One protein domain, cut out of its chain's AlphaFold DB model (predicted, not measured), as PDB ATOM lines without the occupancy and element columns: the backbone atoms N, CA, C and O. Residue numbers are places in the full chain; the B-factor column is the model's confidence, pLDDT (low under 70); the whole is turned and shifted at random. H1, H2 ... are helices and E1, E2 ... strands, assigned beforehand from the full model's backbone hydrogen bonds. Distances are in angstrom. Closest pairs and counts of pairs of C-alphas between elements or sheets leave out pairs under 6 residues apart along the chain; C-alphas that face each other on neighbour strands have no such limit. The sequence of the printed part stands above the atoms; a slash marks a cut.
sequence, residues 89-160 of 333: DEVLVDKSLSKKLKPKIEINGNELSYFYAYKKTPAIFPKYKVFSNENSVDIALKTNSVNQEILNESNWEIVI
ATOM      1  N   ASP A  89       6.291 -37.964 -33.164       92.44
ATOM      2  CA  ASP A  89       5.674 -36.652 -33.375       92.44
ATOM      3  C   ASP A  89       5.528 -36.301 -34.863       92.44
ATOM      4  O   ASP A  89       4.497 -35.753 -35.249       92.44
ATOM      5  N   GLU A  90       6.480 -36.688 -35.720       93.12
ATOM      6  CA  GLU A  90       6.372 -36.509 -37.180       93.12
ATOM      7  C   GLU A  90       5.181 -37.300 -37.734       93.12
ATOM      8  O   GLU A  90       4.394 -36.791 -38.533       93.12
ATOM      9  N   VAL A  91       5.007 -38.536 -37.255       93.25
ATOM     10  CA  VAL A  91       3.890 -39.407 -37.645       93.25
ATOM     11  C   VAL A  91       2.550 -38.851 -37.175       93.25
ATOM     12  O   VAL A  91       1.557 -38.992 -37.887       93.25
ATOM     13  N   LEU A  92       2.496 -38.245 -35.988       94.19
ATOM     14  CA  LEU A  92       1.275 -37.635 -35.467       94.19
ATOM     15  C   LEU A  92       0.922 -36.332 -36.203       94.19
ATOM     16  O   LEU A  92      -0.253 -36.054 -36.428       94.19
ATOM     17  N   VAL A  93       1.916 -35.536 -36.598       94.62
ATOM     18  CA  VAL A  93       1.698 -34.270 -37.313       94.62
ATOM     19  C   VAL A  93       1.312 -34.499 -38.782       94.62
ATOM     20  O   VAL A  93       0.438 -33.800 -39.307       94.62
ATOM     21  N   ASP A  94       1.883 -35.505 -39.448       93.38
ATOM     22  CA  ASP A  94       1.486 -35.891 -40.804       93.38
ATOM     23  C   ASP A  94       0.198 -36.733 -40.783       93.38
ATOM     24  O   ASP A  94       0.186 -37.918 -40.453       93.38
ATOM     25  N   LYS A  95      -0.921 -36.142 -41.220       90.94
ATOM     26  CA  LYS A  95      -2.234 -36.817 -41.251       90.94
ATOM     27  C   LYS A  95      -2.266 -38.080 -42.117       90.94
ATOM     28  O   LYS A  95      -3.054 -38.985 -41.834       90.94
ATOM     29  N   SER A  96      -1.469 -38.136 -43.182       91.50
ATOM     30  CA  SER A  96      -1.372 -39.308 -44.054       91.50
ATOM     31  C   SER A  96      -0.671 -40.452 -43.324       91.50
ATOM     32  O   SER A  96      -1.201 -41.569 -43.267       91.50
ATOM     33  N   LEU A  97       0.468 -40.157 -42.688       91.00
ATOM     34  CA  LEU A  97       1.201 -41.122 -41.869       91.00
ATOM     35  C   LEU A  97       0.400 -41.540 -40.641       91.00
ATOM     36  O   LEU A  97       0.277 -42.735 -40.399       91.00
ATOM     37  N   SER A  98      -0.239 -40.613 -39.932       92.19
ATOM     38  CA  SER A  98      -1.088 -40.930 -38.783       92.19
ATOM     39  C   SER A  98      -2.246 -41.856 -39.153       92.19
ATOM     40  O   SER A  98      -2.526 -42.820 -38.442       92.19
ATOM     41  N   LYS A  99      -2.899 -41.654 -40.304       90.69
ATOM     42  CA  LYS A  99      -3.953 -42.571 -40.768       90.69
ATOM     43  C   LYS A  99      -3.418 -43.987 -41.013       90.69
ATOM     44  O   LYS A  99      -4.137 -44.962 -40.786       90.69
ATOM     45  N   LYS A 100      -2.176 -44.098 -41.490       88.62
ATOM     46  CA  LYS A 100      -1.513 -45.362 -41.833       88.62
ATOM     47  C   LYS A 100      -0.949 -46.081 -40.602       88.62
ATOM     48  O   LYS A 100      -1.186 -47.273 -40.432       88.62
ATOM     49  N   LEU A 101      -0.253 -45.343 -39.743       90.38
ATOM     50  CA  LEU A 101       0.494 -45.821 -38.581       90.38
ATOM     51  C   LEU A 101      -0.254 -45.657 -37.257       90.38
ATOM     52  O   LEU A 101       0.256 -46.082 -36.231       90.38
ATOM     53  N   LYS A 102      -1.454 -45.075 -37.262       92.00
ATOM     54  CA  LYS A 102      -2.385 -45.022 -36.123       92.00
ATOM     55  C   LYS A 102      -1.672 -44.814 -34.772       92.00
ATOM     56  O   LYS A 102      -1.799 -45.677 -33.902       92.00
ATOM     57  N   PRO A 103      -0.887 -43.728 -34.616       94.00
ATOM     58  CA  PRO A 103      -0.167 -43.474 -33.377       94.00
ATOM     59  C   PRO A 103      -1.166 -43.380 -32.228       94.00
ATOM     60  O   PRO A 103      -2.256 -42.820 -32.395       94.00
ATOM     61  N   LYS A 104      -0.777 -43.929 -31.085       94.69
ATOM     62  CA  LYS A 104      -1.482 -43.863 -29.812       94.69
ATOM     63  C   LYS A 104      -0.845 -42.792 -28.944       94.69
ATOM     64  O   LYS A 104       0.342 -42.508 -29.079       94.69
ATOM     65  N   ILE A 105      -1.644 -42.207 -28.066       93.50
ATOM     66  CA  ILE A 105      -1.147 -41.321 -27.018       93.50
ATOM     67  C   ILE A 105      -1.285 -42.089 -25.720       93.50
ATOM     68  O   ILE A 105      -2.377 -42.562 -25.413       93.50
ATOM     69  N   GLU A 106      -0.192 -42.224 -24.988       93.19
ATOM     70  CA  GLU A 106      -0.170 -42.872 -23.686       93.19
ATOM     71  C   GLU A 106       0.201 -41.858 -22.609       93.19
ATOM     72  O   GLU A 106       1.051 -40.988 -22.814       93.19
ATOM     73  N   ILE A 107      -0.476 -41.955 -21.464       89.19
ATOM     74  CA  ILE A 107      -0.205 -41.148 -20.276       89.19
ATOM     75  C   ILE A 107       0.028 -42.102 -19.115       89.19
ATOM     76  O   ILE A 107      -0.872 -42.861 -18.741       89.19
ATOM     77  N   ASN A 108       1.245 -42.089 -18.569       88.50
ATOM     78  CA  ASN A 108       1.682 -43.036 -17.537       88.50
ATOM     79  C   ASN A 108       1.382 -44.503 -17.936       88.50
ATOM     80  O   ASN A 108       0.862 -45.277 -17.133       88.50
ATOM     81  N   GLY A 109       1.626 -44.849 -19.208       89.50
ATOM     82  CA  GLY A 109       1.394 -46.182 -19.782       89.50
ATOM     83  C   GLY A 109      -0.066 -46.534 -20.110       89.50
ATOM     84  O   GLY A 109      -0.345 -47.665 -20.497       89.50
ATOM     85  N   ASN A 110      -1.015 -45.603 -19.956       89.06
ATOM     86  CA  ASN A 110      -2.421 -45.834 -20.302       89.06
ATOM     87  C   ASN A 110      -2.781 -45.154 -21.624       89.06
ATOM     88  O   ASN A 110      -2.620 -43.940 -21.761       89.06
ATOM     89  N   GLU A 111      -3.329 -45.921 -22.572       92.38
ATOM     90  CA  GLU A 111      -3.798 -45.392 -23.856       92.38
ATOM     91  C   GLU A 111      -4.957 -44.409 -23.657       92.38
ATOM     92  O   GLU A 111      -6.020 -44.747 -23.129       92.38
ATOM     93  N   LEU A 112      -4.768 -43.188 -24.149       91.38
ATOM     94  CA  LEU A 112      -5.766 -42.139 -24.166       91.38
ATOM     95  C   LEU A 112      -6.227 -41.866 -25.597       91.38
ATOM     96  O   LEU A 112      -5.456 -41.531 -26.498       91.38
ATOM     97  N   SER A 113      -7.537 -41.968 -25.806       92.50
ATOM     98  CA  SER A 113      -8.137 -41.630 -27.093       92.50
ATOM     99  C   SER A 113      -7.970 -40.140 -27.397       92.50
ATOM    100  O   SER A 113      -8.221 -39.293 -26.545       92.50
ATOM    101  N   TYR A 114      -7.654 -39.802 -28.645       93.75
ATOM    102  CA  TYR A 114      -7.571 -38.417 -29.109       93.75
ATOM    103  C   TYR A 114      -8.295 -38.226 -30.444       93.75
ATOM    104  O   TYR A 114      -8.740 -39.178 -31.091       93.75
ATOM    105  N   PHE A 115      -8.450 -36.970 -30.851       93.81
ATOM    106  CA  PHE A 115      -8.863 -36.597 -32.197       93.81
ATOM    107  C   PHE A 115      -8.181 -35.300 -32.630       93.81
ATOM    108  O   PHE A 115      -7.819 -34.465 -31.805       93.81
ATOM    109  N   TYR A 116      -8.029 -35.120 -33.938       94.50
ATOM    110  CA  TYR A 116      -7.530 -33.873 -34.509       94.50
ATOM    111  C   TYR A 116      -8.522 -32.739 -34.256       94.50
ATOM    112  O   TYR A 116      -9.690 -32.829 -34.642       94.50
ATOM    113  N   ALA A 117      -8.064 -31.676 -33.603       92.06
ATOM    114  CA  ALA A 117      -8.883 -30.519 -33.307       92.06
ATOM    115  C   ALA A 117      -9.062 -29.665 -34.572       92.06
ATOM    116  O   ALA A 117      -8.107 -29.244 -35.218       92.06
ATOM    117  N   TYR A 118     -10.318 -29.391 -34.922       87.06
ATOM    118  CA  TYR A 118     -10.697 -28.477 -35.999       87.06
ATOM    119  C   TYR A 118     -11.634 -27.421 -35.429       87.06
ATOM    120  O   TYR A 118     -12.490 -27.793 -34.636       87.06
ATOM    121  N   LYS A 119     -11.491 -26.153 -35.855       80.69
ATOM    122  CA  LYS A 119     -12.320 -24.945 -35.590       80.69
ATOM    123  C   LYS A 119     -13.256 -24.970 -34.359       80.69
ATOM    124  O   LYS A 119     -13.103 -24.133 -33.479       80.69
ATOM    125  N   LYS A 120     -14.227 -25.887 -34.291       86.00
ATOM    126  CA  LYS A 120     -15.115 -26.129 -33.141       86.00
ATOM    127  C   LYS A 120     -14.788 -27.458 -32.442       86.00
ATOM    128  O   LYS A 120     -15.370 -28.494 -32.747       86.00
ATOM    129  N   THR A 121     -13.888 -27.412 -31.468       87.06
ATOM    130  CA  THR A 121     -13.666 -28.513 -30.515       87.06
ATOM    131  C   THR A 121     -14.434 -28.213 -29.226       87.06
ATOM    132  O   THR A 121     -14.296 -27.093 -28.727       87.06
ATOM    133  N   PRO A 122     -15.202 -29.162 -28.668       88.31
ATOM    134  CA  PRO A 122     -15.863 -28.983 -27.376       88.31
ATOM    135  C   PRO A 122     -14.875 -28.610 -26.262       88.31
ATOM    136  O   PRO A 122     -13.816 -29.224 -26.159       88.31
ATOM    137  N   ALA A 123     -15.236 -27.643 -25.410       86.69
ATOM    138  CA  ALA A 123     -14.380 -27.158 -24.317       86.69
ATOM    139  C   ALA A 123     -14.048 -28.233 -23.265       86.69
ATOM    140  O   ALA A 123     -13.077 -28.098 -22.531       86.69
ATOM    141  N   ILE A 124     -14.835 -29.313 -23.224       87.06
ATOM    142  CA  ILE A 124     -14.623 -30.461 -22.336       87.06
ATOM    143  C   ILE A 124     -13.364 -31.273 -22.677       87.06
ATOM    144  O   ILE A 124     -12.892 -32.027 -21.834       87.06
ATOM    145  N   PHE A 125     -12.823 -31.142 -23.895       89.75
ATOM    146  CA  PHE A 125     -11.632 -31.874 -24.318       89.75
ATOM    147  C   PHE A 125     -10.415 -30.945 -24.309       89.75
ATOM    148  O   PHE A 125     -10.382 -29.993 -25.101       89.75
ATOM    149  N   PRO A 126      -9.408 -31.199 -23.453       89.00
ATOM    150  CA  PRO A 126      -8.214 -30.375 -23.408       89.00
ATOM    151  C   PRO A 126      -7.456 -30.489 -24.734       89.00
ATOM    152  O   PRO A 126      -7.330 -31.576 -25.311       89.00
ATOM    153  N   LYS A 127      -6.990 -29.337 -25.224       91.38
ATOM    154  CA  LYS A 127      -6.277 -29.211 -26.495       91.38
ATOM    155  C   LYS A 127      -4.788 -29.096 -26.256       91.38
ATOM    156  O   LYS A 127      -4.364 -28.313 -25.414       91.38
ATOM    157  N   TYR A 128      -4.025 -29.791 -27.081       91.12
ATOM    158  CA  TYR A 128      -2.575 -29.731 -27.086       91.12
ATOM    159  C   TYR A 128      -2.094 -29.506 -28.506       91.12
ATOM    160  O   TYR A 128      -2.646 -30.066 -29.456       91.12
ATOM    161  N   LYS A 129      -1.063 -28.680 -28.640       94.19
ATOM    162  CA  LYS A 129      -0.399 -28.447 -29.913       94.19
ATOM    163  C   LYS A 129       0.863 -29.286 -29.951       94.19
ATOM    164  O   LYS A 129       1.776 -29.060 -29.162       94.19
ATOM    165  N   VAL A 130       0.892 -30.266 -30.845       93.44
ATOM    166  CA  VAL A 130       2.070 -31.101 -31.069       93.44
ATOM    167  C   VAL A 130       2.875 -30.475 -32.192       93.44
ATOM    168  O   VAL A 130       2.330 -30.163 -33.253       93.44
ATOM    169  N   PHE A 131       4.163 -30.274 -31.941       92.81
ATOM    170  CA  PHE A 131       5.106 -29.717 -32.899       92.81
ATOM    171  C   PHE A 131       6.052 -30.803 -33.375       92.81
ATOM    172  O   PHE A 131       6.524 -31.610 -32.578       92.81
ATOM    173  N   SER A 132       6.350 -30.780 -34.667       92.94
ATOM    174  CA  SER A 132       7.404 -31.589 -35.248       92.94
ATOM    175  C   SER A 132       8.057 -30.819 -36.388       92.94
ATOM    176  O   SER A 132       7.407 -30.497 -37.388       92.94
ATOM    177  N   ASN A 133       9.337 -30.487 -36.221       89.62
ATOM    178  CA  ASN A 133      10.062 -29.566 -37.098       89.62
ATOM    179  C   ASN A 133       9.276 -28.240 -37.261       89.62
ATOM    180  O   ASN A 133       8.905 -27.622 -36.264       89.62
ATOM    181  N   GLU A 134       8.993 -27.812 -38.494       92.00
ATOM    182  CA  GLU A 134       8.212 -26.595 -38.793       92.00
ATOM    183  C   GLU A 134       6.689 -26.825 -38.804       92.00
ATOM    184  O   GLU A 134       5.905 -25.884 -38.936       92.00
ATOM    185  N   ASN A 135       6.249 -28.077 -38.667       94.25
ATOM    186  CA  ASN A 135       4.842 -28.436 -38.735       94.25
ATOM    187  C   ASN A 135       4.236 -28.551 -37.336       94.25
ATOM    188  O   ASN A 135       4.902 -28.873 -36.350       94.25
ATOM    189  N   SER A 136       2.931 -28.311 -37.243       94.81
ATOM    190  CA  SER A 136       2.201 -28.505 -35.994       94.81
ATOM    191  C   SER A 136       0.787 -28.987 -36.243       94.81
ATOM    192  O   SER A 136       0.191 -28.715 -37.290       94.81
ATOM    193  N   VAL A 137       0.244 -29.694 -35.260       95.25
ATOM    194  CA  VAL A 137      -1.141 -30.133 -35.277       95.25
ATOM    195  C   VAL A 137      -1.769 -29.964 -33.904       95.25
ATOM    196  O   VAL A 137      -1.165 -30.282 -32.881       95.25
ATOM    197  N   ASP A 138      -2.998 -29.461 -33.889       95.50
ATOM    198  CA  ASP A 138      -3.797 -29.408 -32.675       95.50
ATOM    199  C   ASP A 138      -4.522 -30.749 -32.496       95.50
ATOM    200  O   ASP A 138      -5.268 -31.202 -33.374       95.50
ATOM    201  N   ILE A 139      -4.327 -31.381 -31.345       94.62
ATOM    202  CA  ILE A 139      -5.049 -32.577 -30.913       94.62
ATOM    203  C   ILE A 139      -5.911 -32.250 -29.699       94.62
ATOM    204  O   ILE A 139      -5.598 -31.364 -28.907       94.62
ATOM    205  N   ALA A 140      -7.010 -32.975 -29.546       93.75
ATOM    206  CA  ALA A 140      -7.862 -32.923 -28.373       93.75
ATOM    207  C   ALA A 140      -7.975 -34.319 -27.766       93.75
ATOM    208  O   ALA A 140      -8.230 -35.295 -28.481       93.75
ATOM    209  N   LEU A 141      -7.784 -34.416 -26.453       91.81
ATOM    210  CA  LEU A 141      -7.843 -35.687 -25.742       91.81
ATOM    211  C   LEU A 141      -9.253 -35.982 -25.247       91.81
ATOM    212  O   LEU A 141      -9.904 -35.130 -24.645       91.81
ATOM    213  N   LYS A 142      -9.706 -37.219 -25.438       91.12
ATOM    214  CA  LYS A 142     -10.959 -37.727 -24.880       91.12
ATOM    215  C   LYS A 142     -10.710 -38.217 -23.459       91.12
ATOM    216  O   LYS A 142     -10.535 -39.407 -23.227       91.12
ATOM    217  N   THR A 143     -10.683 -37.283 -22.522       83.75
ATOM    218  CA  THR A 143     -10.608 -37.574 -21.090       83.75
ATOM    219  C   THR A 143     -11.902 -37.145 -20.401       83.75
ATOM    220  O   THR A 143     -12.471 -36.102 -20.724       83.75
ATOM    221  N   ASN A 144     -12.384 -37.966 -19.469       67.44
ATOM    222  CA  ASN A 144     -13.529 -37.638 -18.625       67.44
ATOM    223  C   ASN A 144     -13.036 -36.768 -17.472       67.44
ATOM    224  O   ASN A 144     -12.610 -37.321 -16.466       67.44
ATOM    225  N   SER A 145     -13.040 -35.440 -17.637       57.41
ATOM    226  CA  SER A 145     -12.784 -34.459 -16.561       57.41
ATOM    227  C   SER A 145     -11.644 -34.830 -15.595       57.41
ATOM    228  O   SER A 145     -11.733 -34.563 -14.399       57.41
ATOM    229  N   VAL A 146     -10.587 -35.484 -16.089       56.50
ATOM    230  CA  VAL A 146      -9.379 -35.723 -15.300       56.50
ATOM    231  C   VAL A 146      -8.741 -34.359 -15.091       56.50
ATOM    232  O   VAL A 146      -8.619 -33.591 -16.052       56.50
ATOM    233  N   ASN A 147      -8.389 -34.057 -13.838       65.62
ATOM    234  CA  ASN A 147      -7.726 -32.821 -13.434       65.62
ATOM    235  C   ASN A 147      -6.640 -32.469 -14.450       65.62
ATOM    236  O   ASN A 147      -5.697 -33.236 -14.643       65.62
ATOM    237  N   GLN A 148      -6.775 -31.313 -15.101       68.69
ATOM    238  CA  GLN A 148      -5.766 -30.798 -16.032       68.69
ATOM    239  C   GLN A 148      -4.374 -30.753 -15.382       68.69
ATOM    240  O   GLN A 148      -3.375 -30.937 -16.066       68.69
ATOM    241  N   GLU A 149      -4.322 -30.606 -14.057       69.88
ATOM    242  CA  GLU A 149      -3.114 -30.715 -13.233       69.88
ATOM    243  C   GLU A 149      -2.402 -32.067 -13.403       69.88
ATOM    244  O   GLU A 149      -1.205 -32.090 -13.672       69.88
ATOM    245  N   ILE A 150      -3.135 -33.188 -13.382       72.12
ATOM    246  CA  ILE A 150      -2.559 -34.529 -13.582       72.12
ATOM    247  C   ILE A 150      -1.977 -34.650 -14.991       72.12
ATOM    248  O   ILE A 150      -0.918 -35.241 -15.170       72.12
ATOM    249  N   LEU A 151      -2.635 -34.075 -16.001       76.62
ATOM    250  CA  LEU A 151      -2.125 -34.097 -17.375       76.62
ATOM    251  C   LEU A 151      -0.837 -33.279 -17.527       76.62
ATOM    252  O   LEU A 151       0.029 -33.678 -18.299       76.62
ATOM    253  N   ASN A 152      -0.700 -32.175 -16.791       77.19
ATOM    254  CA  ASN A 152       0.484 -31.318 -16.850       77.19
ATOM    255  C   ASN A 152       1.715 -31.954 -16.185       77.19
ATOM    256  O   ASN A 152       2.833 -31.672 -16.603       77.19
ATOM    257  N   GLU A 153       1.516 -32.807 -15.178       82.06
ATOM    258  CA  GLU A 153       2.599 -33.477 -14.441       82.06
ATOM    259  C   GLU A 153       2.894 -34.902 -14.936       82.06
ATOM    260  O   GLU A 153       3.853 -35.531 -14.492       82.06
ATOM    261  N   SER A 154       2.072 -35.436 -15.841       84.19
ATOM    262  CA  SER A 154       2.227 -36.811 -16.322       84.19
ATOM    263  C   SER A 154       3.307 -36.957 -17.389       84.19
ATOM    264  O   SER A 154       3.608 -36.027 -18.135       84.19
ATOM    265  N   ASN A 155       3.818 -38.179 -17.530       87.12
ATOM    266  CA  ASN A 155       4.677 -38.547 -18.648       87.12
ATOM    267  C   ASN A 155       3.820 -38.892 -19.867       87.12
ATOM    268  O   ASN A 155       2.963 -39.780 -19.805       87.12
ATOM    269  N   TRP A 156       4.062 -38.177 -20.964       89.25
ATOM    270  CA  TRP A 156       3.369 -38.356 -22.234       89.25
ATOM    271  C   TRP A 156       4.238 -39.107 -23.220       89.25
ATOM    272  O   TRP A 156       5.388 -38.736 -23.456       89.25
ATOM    273  N   GLU A 157       3.642 -40.093 -23.878       92.81
ATOM    274  CA  GLU A 157       4.305 -40.848 -24.929       92.81
ATOM    275  C   GLU A 157       3.416 -40.921 -26.169       92.81
ATOM    276  O   GLU A 157       2.199 -41.109 -26.092       92.81
ATOM    277  N   ILE A 158       4.032 -40.760 -27.341       92.00
ATOM    278  CA  ILE A 158       3.391 -41.076 -28.617       92.00
ATOM    279  C   ILE A 158       3.915 -42.446 -29.024       92.00
ATOM    280  O   ILE A 158       5.080 -42.593 -29.397       92.00
ATOM    281  N   VAL A 159       3.048 -43.447 -28.951       92.06
ATOM    282  CA  VAL A 159       3.408 -44.842 -29.184       92.06
ATOM    283  C   VAL A 159       2.913 -45.278 -30.554       92.06
ATOM    284  O   VAL A 159       1.745 -45.116 -30.907       92.06
ATOM    285  N   ILE A 160       3.804 -45.864 -31.350       89.62
ATOM    286  CA  ILE A 160       3.465 -46.476 -32.636       89.62
ATOM    287  C   ILE A 160       3.783 -47.957 -32.519       89.62
ATOM    288  O   ILE A 160       4.936 -48.365 -32.634       89.62
TER     289      ILE A 160
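Overview. This is residues 89 to 160 of the 333 residues of an uncharacterized protein of Desulfoluna butyratoxydans (UniProt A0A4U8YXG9). Two small antiparallel sheets of three strands, E3-E5-E4 and E2-E1-E6, lie partly face to face with their strands crossed, joined at one corner where E2 runs on into E3. H1 sits between them toward one end with H2 beyond it, and H3 lies toward the opposite end. The printed part has 72 residues with three named helices and six named strands, in the order H1 H2 E1 E2 E3 E4 E5 H3 E6, and its class is mixed, helices and strands. It is compact, with a radius of gyration of the C-alphas of 12.0 A and spans of 31 by 29 by 20 A.

Along the chain. Begin with E5, the longest strand, residues 135 to 141: from C-alpha 135 at (4.842, -28.436, -38.735) it runs 19.6 A to C-alpha 141 at (-7.843, -35.687, -25.742). Beside it look for E4, residues 127 to 132, 16.4 A long, and E3, residues 114 to 116, 7.1 A. The other sheet holds E1, residues 104 to 107, 10.0 A; E2, residues 110 to 112, 6.3 A; and E6, residues 156 to 159, 9.5 A, which ends at C-alpha 159 at (3.408, -44.842, -29.184). Of the helices, H1 is residues 89 to 93, 6.1 A; H2 is residues 95 to 101, 9.8 A; and H3 is residues 148 to 153, 8.9 A.

Arrangement. Start at the inner strand E5. It forms a hairpin with E4, antiparallel at 150 degrees; look for N 130 and O 137, 2.9 A apart. E3 is antiparallel to E5 at 136 degrees, and across this pair N 140 of E5 and O 115 of E3 are within hydrogen-bond range, 2.8 A apart. H1 is on this sheet, over E5 at a height over the sheet of 7.1 A, and its C-alpha 93 comes 5.4 A from C-alpha 137. H1 only grazes the other sheet, with its residues 89 to 92. H1 and H2 touch only at the corner by their link, closest at the C-alphas of Leu 92 and Ser 98, 5.2 A. E2 runs on into E3 across a break of 1 residue, at 33 degrees. From there step to E1, the inner strand of the second sheet: it forms a hairpin with E2, antiparallel at 123 degrees, with N 112 and O 105 2.8 A apart. On its other side E6 is antiparallel at 153 degrees, with N 104 and O 159 2.8 A apart. E1 and E5 are apart. H3 touches no helix and is on neither sheet; its closest C-alpha to E1 is that of Leu 151, 7.9 A from Ile 107. In H1, H2 and H3 every O i to N i+4 pair is within hydrogen-bond range.

Size, cuts and confidence. The two C-alphas farthest apart are those of Lys 100 and Glu 149, 32.2 A. The printed part has no cut, and no link is long; the links E3 to E4, with 10 residues, and E5 to H3, with 6, are short but not tight. The mean pLDDT of the printed part is 88.1, and residues 144 to 149, of which 148 and 149 belong to H3, are under 70.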